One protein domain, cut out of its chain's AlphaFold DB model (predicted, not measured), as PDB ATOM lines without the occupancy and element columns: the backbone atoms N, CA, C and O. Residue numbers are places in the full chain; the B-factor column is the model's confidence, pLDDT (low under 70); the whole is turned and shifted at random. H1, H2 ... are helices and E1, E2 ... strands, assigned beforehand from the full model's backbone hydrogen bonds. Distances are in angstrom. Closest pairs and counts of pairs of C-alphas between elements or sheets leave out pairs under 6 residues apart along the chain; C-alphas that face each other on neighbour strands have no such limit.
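This is residues 2 to 7, 31 to 64 and 78 to 84 of the 93 residues of an uncharacterized protein of marine sediment metagenome (UniProt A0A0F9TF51). A small two-stranded hairpin, E1 and E2, forms a head from which the long helix H1 reaches away as an arm; residues 48 to 64, of which 48 to 58 belong to H1, stick out. The short last helix, H2, lies near E2 in the head, and the arm makes much of the length. The printed part has 47 residues, with two named strands and two named helices in the order E1, E2, H1, H2; the sheet has the order E1 - E2, antiparallel, and the class is mixed, helices and strands. The whole is only just extended, close to loose, with a radius of gyration of the C-alphas of 14.6 A, and its outline is a rod spanning 44 by 20 by 16 A.

E1, residues 31 to 35, and E2, residues 38 to 42, form an antiparallel hairpin, with 152 degrees between their directions. N 33 and O 40 are 2.8 A apart and N 42 and O 31 are 2.9 A apart, both within hydrogen-bond range. Residues 39 to 40 of E2 also pair with residues 78 to 79, antiparallel. The closest C-alphas of E2 and H2, residues 81 to 84, are those of Tyr 39 and Gly 84, 5.6 A apart. H1, residues 44 to 58, follows E2 by a tight link; the closest C-alphas of E1 and H1 are those of Ile 31 and Val 44, 7.7 A apart. H1 and H2 are apart. Every O i to N i+4 pair in H1 is within hydrogen-bond range; H2 is too short for such a pair.

E1 begins at C-alpha 31, (-46.028, 12.132, 10.801), and is 12.6 A long; E2 is 13.0 A long. H1 runs 20.9 A to C-alpha 58 at (-58.417, -7.455, 5.906). H2, 5.0 A long, ends at C-alpha 84, (-40.263, 21.847, 10.261).

The C-alphas of Glu 63 and Ser 82, the two farthest apart, are 44.2 A from each other. Residues 8 to 30 and 65 to 77 are not printed; the gaps between C-alphas are 11.9 A from 7 to 31 and 32.3 A from 64 to 78. The mean pLDDT of the printed part is 80.1, with residues 2 to 7, 64 and 84 under 70.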
ATOM      1  N   ILE A   2     -44.387  14.322  18.156       47.41
ATOM      2  CA  ILE A   2     -44.459  13.848  16.772       47.41
ATOM      3  C   ILE A   2     -43.650  12.529  16.753       47.41
ATOM      4  O   ILE A   2     -43.335  11.997  17.817       47.41
ATOM      5  N   HIS A   3     -43.486  11.853  15.627       47.91
ATOM      6  CA  HIS A   3     -42.460  10.816  15.536       47.91
ATOM      7  C   HIS A   3     -41.563  11.201  14.367       47.91
ATOM      8  O   HIS A   3     -42.099  11.395  13.268       47.91
ATOM      9  N   PRO A   4     -40.236  11.285  14.555       45.19
ATOM     10  CA  PRO A   4     -39.331  11.355  13.432       45.19
ATOM     11  C   PRO A   4     -39.284   9.945  12.853       45.19
ATOM     12  O   PRO A   4     -38.745   9.028  13.473       45.19
ATOM     13  N   ILE A   5     -39.907   9.733  11.694       55.00
ATOM     14  CA  ILE A   5     -39.807   8.434  11.034       55.00
ATOM     15  C   ILE A   5     -38.702   8.504   9.994       55.00
ATOM     16  O   ILE A   5     -38.860   9.049   8.905       55.00
ATOM     17  N   VAL A   6     -37.575   7.901  10.363       53.59
ATOM     18  CA  VAL A   6     -36.564   7.400   9.439       53.59
ATOM     19  C   VAL A   6     -36.992   5.985   9.059       53.59
ATOM     20  O   VAL A   6     -36.792   5.080   9.861       53.59
ATOM     21  N   GLN A   7     -37.588   5.765   7.881       49.97
ATOM     22  CA  GLN A   7     -37.642   4.428   7.264       49.97
ATOM     23  C   GLN A   7     -38.013   4.480   5.771       49.97
ATOM     24  O   GLN A   7     -38.763   5.343   5.330       49.97
ATOM     25  N   ILE A  31     -47.408  12.535  11.094       87.69
ATOM     26  CA  ILE A  31     -46.028  12.132  10.801       87.69
ATOM     27  C   ILE A  31     -45.329  13.310  10.139       87.69
ATOM     28  O   ILE A  31     -45.817  13.825   9.134       87.69
ATOM     29  N   LEU A  32     -44.184  13.719  10.684       85.06
ATOM     30  CA  LEU A  32     -43.288  14.639   9.996       85.06
ATOM     31  C   LEU A  32     -42.441  13.839   9.004       85.06
ATOM     32  O   LEU A  32     -41.749  12.899   9.390       85.06
ATOM     33  N   TRP A  33     -42.489  14.225   7.736       86.62
ATOM     34  CA  TRP A  33     -41.710  13.634   6.661       86.62
ATOM     35  C   TRP A  33     -40.851  14.708   5.996       86.62
ATOM     36  O   TRP A  33     -41.357  15.699   5.472       86.62
ATOM     37  N   VAL A  34     -39.534  14.510   6.019       83.50
ATOM     38  CA  VAL A  34     -38.570  15.395   5.360       83.50
ATOM     39  C   VAL A  34     -38.132  14.772   4.041       83.50
ATOM     40  O   VAL A  34     -37.592  13.668   4.025       83.50
ATOM     41  N   ARG A  35     -38.327  15.491   2.934       80.44
ATOM     42  CA  ARG A  35     -37.966  15.042   1.589       80.44
ATOM     43  C   ARG A  35     -37.189  16.116   0.842       80.44
ATOM     44  O   ARG A  35     -37.715  17.185   0.552       80.44
ATOM     45  N   LYS A  36     -35.931  15.826   0.488       82.31
ATOM     46  CA  LYS A  36     -35.036  16.747  -0.252       82.31
ATOM     47  C   LYS A  36     -34.972  18.168   0.349       82.31
ATOM     48  O   LYS A  36     -34.893  19.148  -0.384       82.31
ATOM     49  N   GLY A  37     -35.025  18.279   1.680       80.31
ATOM     50  CA  GLY A  37     -35.017  19.560   2.401       80.31
ATOM     51  C   GLY A  37     -36.382  20.248   2.532       80.31
ATOM     52  O   GLY A  37     -36.468  21.292   3.173       80.31
ATOM     53  N   ILE A  38     -37.442  19.661   1.971       82.56
ATOM     54  CA  ILE A  38     -38.827  20.105   2.132       82.56
ATOM     55  C   ILE A  38     -39.456  19.314   3.275       82.56
ATOM     56  O   ILE A  38     -39.269  18.102   3.382       82.56
ATOM     57  N   TYR A  39     -40.202  20.002   4.130       85.44
ATOM     58  CA  TYR A  39     -40.890  19.403   5.264       85.44
ATOM     59  C   TYR A  39     -42.367  19.240   4.921       85.44
ATOM     60  O   TYR A  39     -43.013  20.189   4.479       85.44
ATOM     61  N   GLY A  40     -42.895  18.044   5.140       88.00
ATOM     62  CA  GLY A  40     -44.297  17.711   4.958       88.00
ATOM     63  C   GLY A  40     -44.847  17.046   6.210       88.00
ATOM     64  O   GLY A  40     -44.147  16.297   6.887       88.00
ATOM     65  N   ILE A  41     -46.106  17.316   6.529       89.81
ATOM     66  CA  ILE A  41     -46.834  16.604   7.575       89.81
ATOM     67  C   ILE A  41     -47.868  15.718   6.908       89.81
ATOM     68  O   ILE A  41     -48.733  16.225   6.202       89.81
ATOM     69  N   ILE A  42     -47.828  14.416   7.174       91.38
ATOM     70  CA  ILE A  42     -48.953  13.536   6.859       91.38
ATOM     71  C   ILE A  42     -49.998  13.746   7.963       91.38
ATOM     72  O   ILE A  42     -49.708  13.441   9.130       91.38
ATOM     73  N   PRO A  43     -51.189  14.285   7.644       91.25
ATOM     74  CA  PRO A  43     -52.216  14.551   8.641       91.25
ATOM     75  C   PRO A  43     -52.719  13.265   9.296       91.25
ATOM     76  O   PRO A  43     -52.725  12.188   8.694       91.25
ATOM     77  N   VAL A  44     -53.200  13.373  10.537       91.38
ATOM     78  CA  VAL A  44     -53.728  12.212  11.271       91.38
ATOM     79  C   VAL A  44     -54.956  11.612  10.582       91.38
ATOM     80  O   VAL A  44     -55.201  10.414  10.690       91.38
ATOM     81  N   GLU A  45     -55.709  12.422   9.844       93.25
ATOM     82  CA  GLU A  45     -56.876  12.021   9.065       93.25
ATOM     83  C   GLU A  45     -56.485  11.059   7.940       93.25
ATOM     84  O   GLU A  45     -57.132  10.025   7.779       93.25
ATOM     85  N   VAL A  46     -55.394  11.349   7.222       93.38
ATOM     86  CA  VAL A  46     -54.846  10.471   6.175       93.38
ATOM     87  C   VAL A  46     -54.419   9.139   6.784       93.38
ATOM     88  O   VAL A  46     -54.782   8.076   6.288       93.38
ATOM     89  N   ILE A  47     -53.718   9.191   7.917       91.12
ATOM     90  CA  ILE A  47     -53.241   8.001   8.629       91.12
ATOM     91  C   ILE A  47     -54.416   7.132   9.089       91.12
ATOM     92  O   ILE A  47     -54.414   5.920   8.883       91.12
ATOM     93  N   ARG A  48     -55.447   7.741   9.686       92.38
ATOM     94  CA  ARG A  48     -56.668   7.038  10.109       92.38
ATOM     95  C   ARG A  48     -57.410   6.425   8.929       92.38
ATOM     96  O   ARG A  48     -57.853   5.287   9.040       92.38
ATOM     97  N   ASN A  49     -57.534   7.160   7.827       93.06
ATOM     98  CA  ASN A  49     -58.187   6.667   6.621       93.06
ATOM     99  C   ASN A  49     -57.460   5.439   6.062       93.06
ATOM    100  O   ASN A  49     -58.093   4.434   5.761       93.06
ATOM    101  N   GLU A  50     -56.129   5.473   6.013       90.12
ATOM    102  CA  GLU A  50     -55.339   4.338   5.537       90.12
ATOM    103  C   GLU A  50     -55.476   3.113   6.460       90.12
ATOM    104  O   GLU A  50     -55.633   1.985   5.989       90.12
ATOM    105  N   PHE A  51     -55.507   3.309   7.784       89.31
ATOM    106  CA  PHE A  51     -55.813   2.221   8.719       89.31
ATOM    107  C   PHE A  51     -57.224   1.652   8.530       89.31
ATOM    108  O   PHE A  51     -57.398   0.437   8.609       89.31
ATOM    109  N   GLN A  52     -58.219   2.500   8.262       90.06
ATOM    110  CA  GLN A  52     -59.592   2.061   8.018       90.06
ATOM    111  C   GLN A  52     -59.691   1.242   6.728       90.06
ATOM    112  O   GLN A  52     -60.234   0.139   6.744       90.06
ATOM    113  N   ILE A  53     -59.085   1.727   5.639       88.50
ATOM    114  CA  ILE A  53     -59.000   1.002   4.365       88.50
ATOM    115  C   ILE A  53     -58.365  -0.373   4.584       88.50
ATOM    116  O   ILE A  53     -58.846  -1.368   4.046       88.50
ATOM    117  N   ARG A  54     -57.311  -0.460   5.402       84.62
ATOM    118  CA  ARG A  54     -56.691  -1.746   5.748       84.62
ATOM    119  C   ARG A  54     -57.630  -2.664   6.504       84.62
ATOM    120  O   ARG A  54     -57.773  -3.805   6.093       84.62
ATOM    121  N   ALA A  55     -58.271  -2.171   7.558       85.69
ATOM    122  CA  ALA A  55     -59.194  -2.969   8.354       85.69
ATOM    123  C   ALA A  55     -60.369  -3.497   7.515       85.69
ATOM    124  O   ALA A  55     -60.834  -4.613   7.727       85.69
ATOM    125  N   ASP A  56     -60.855  -2.711   6.553       87.62
ATOM    126  CA  ASP A  56     -61.942  -3.139   5.673       87.62
ATOM    127  C   ASP A  56     -61.491  -4.159   4.638       87.62
ATOM    128  O   ASP A  56     -62.233  -5.086   4.325       87.62
ATOM    129  N   ARG A  57     -60.264  -4.034   4.141       82.50
ATOM    130  CA  ARG A  57     -59.720  -4.997   3.195       82.50
ATOM    131  C   ARG A  57     -59.263  -6.306   3.865       82.50
ATOM    132  O   ARG A  57     -59.475  -7.361   3.283       82.50
ATOM    133  N   GLU A  58     -58.753  -6.266   5.097       83.94
ATOM    134  CA  GLU A  58     -58.417  -7.455   5.906       83.94
ATOM    135  C   GLU A  58     -59.637  -8.365   6.121       83.94
ATOM    136  O   GLU A  58     -59.521  -9.587   6.092       83.94
ATOM    137  N   LYS A  59     -60.836  -7.779   6.248       83.50
ATOM    138  CA  LYS A  59     -62.100  -8.536   6.301       83.50
ATOM    139  C   LYS A  59     -62.425  -9.264   4.993       83.50
ATOM    140  O   LYS A  59     -63.205 -10.212   5.022       83.50
ATOM    141  N   LEU A  60     -61.915  -8.781   3.859       84.75
ATOM    142  CA  LEU A  60     -62.205  -9.324   2.530       84.75
ATOM    143  C   LEU A  60     -61.214 -10.418   2.120       84.75
ATOM    144  O   LEU A  60     -61.628 -11.362   1.454       84.75
ATOM    145  N   ASP A  61     -59.939 -10.304   2.504       80.75
ATOM    146  CA  ASP A  61     -58.900 -11.280   2.141       80.75
ATOM    147  C   ASP A  61     -57.788 -11.383   3.208       80.75
ATOM    148  O   ASP A  61     -56.756 -10.732   3.097       80.75
ATOM    149  N   PRO A  62     -57.938 -12.223   4.242       75.56
ATOM    150  CA  PRO A  62     -56.976 -12.307   5.343       75.56
ATOM    151  C   PRO A  62     -55.529 -12.661   4.944       75.56
ATOM    152  O   PRO A  62     -54.610 -12.398   5.718       75.56
ATOM    153  N   GLU A  63     -55.301 -13.248   3.763       71.38
ATOM    154  CA  GLU A  63     -53.980 -13.731   3.331       71.38
ATOM    155  C   GLU A  63     -53.124 -12.644   2.653       71.38
ATOM    156  O   GLU A  63     -51.908 -12.793   2.524       71.38
ATOM    157  N   CYS A  64     -53.718 -11.508   2.275       60.81
ATOM    158  CA  CYS A  64     -53.010 -10.413   1.601       60.81
ATOM    159  C   CYS A  64     -52.225  -9.463   2.539       60.81
ATOM    160  O   CYS A  64     -51.614  -8.496   2.062       60.81
ATOM    161  N   GLU A  78     -47.243  20.341   2.923       89.12
ATOM    162  CA  GLU A  78     -45.978  21.059   3.043       89.12
ATOM    163  C   GLU A  78     -46.080  22.133   4.125       89.12
ATOM    164  O   GLU A  78     -47.057  22.882   4.207       89.12
ATOM    165  N   ILE A  79     -45.053  22.199   4.964       84.62
ATOM    166  CA  ILE A  79     -44.946  23.187   6.028       84.62
ATOM    167  C   ILE A  79     -43.688  24.037   5.843       84.62
ATOM    168  O   ILE A  79     -42.695  23.566   5.278       84.62
ATOM    169  N   PRO A  80     -43.682  25.290   6.337       85.38
ATOM    170  CA  PRO A  80     -42.503  26.140   6.263       85.38
ATOM    171  C   PRO A  80     -41.279  25.472   6.896       85.38
ATOM    172  O   PRO A  80     -41.371  24.852   7.957       85.38
ATOM    173  N   GLN A  81     -40.110  25.658   6.280       76.38
ATOM    174  CA  GLN A  81     -38.852  25.059   6.734       76.38
ATOM    175  C   GLN A  81     -38.502  25.434   8.186       76.38
ATOM    176  O   GLN A  81     -38.003  24.603   8.945       76.38
ATOM    177  N   SER A  82     -38.804  26.669   8.599       79.00
ATOM    178  CA  SER A  82     -38.630  27.148   9.977       79.00
ATOM    179  C   SER A  82     -39.494  26.375  10.981       79.00
ATOM    180  O   SER A  82     -39.025  26.023  12.067       79.00
ATOM    181  N   THR A  83     -40.733  26.059  10.599       75.19
ATOM    182  CA  THR A  83     -41.667  25.241  11.380       75.19
ATOM    183  C   THR A  83     -41.176  23.800  11.462       75.19
ATOM    184  O   THR A  83     -41.076  23.253  12.558       75.19
ATOM    185  N   GLY A  84     -40.777  23.216  10.328       67.56
ATOM    186  CA  GLY A  84     -40.263  21.847  10.261       67.56
ATOM    187  C   GLY A  84     -39.025  21.634  11.132       67.56
ATOM    188  O   GLY A  84     -39.002  20.734  11.968       67.56
TER     189      GLY A  84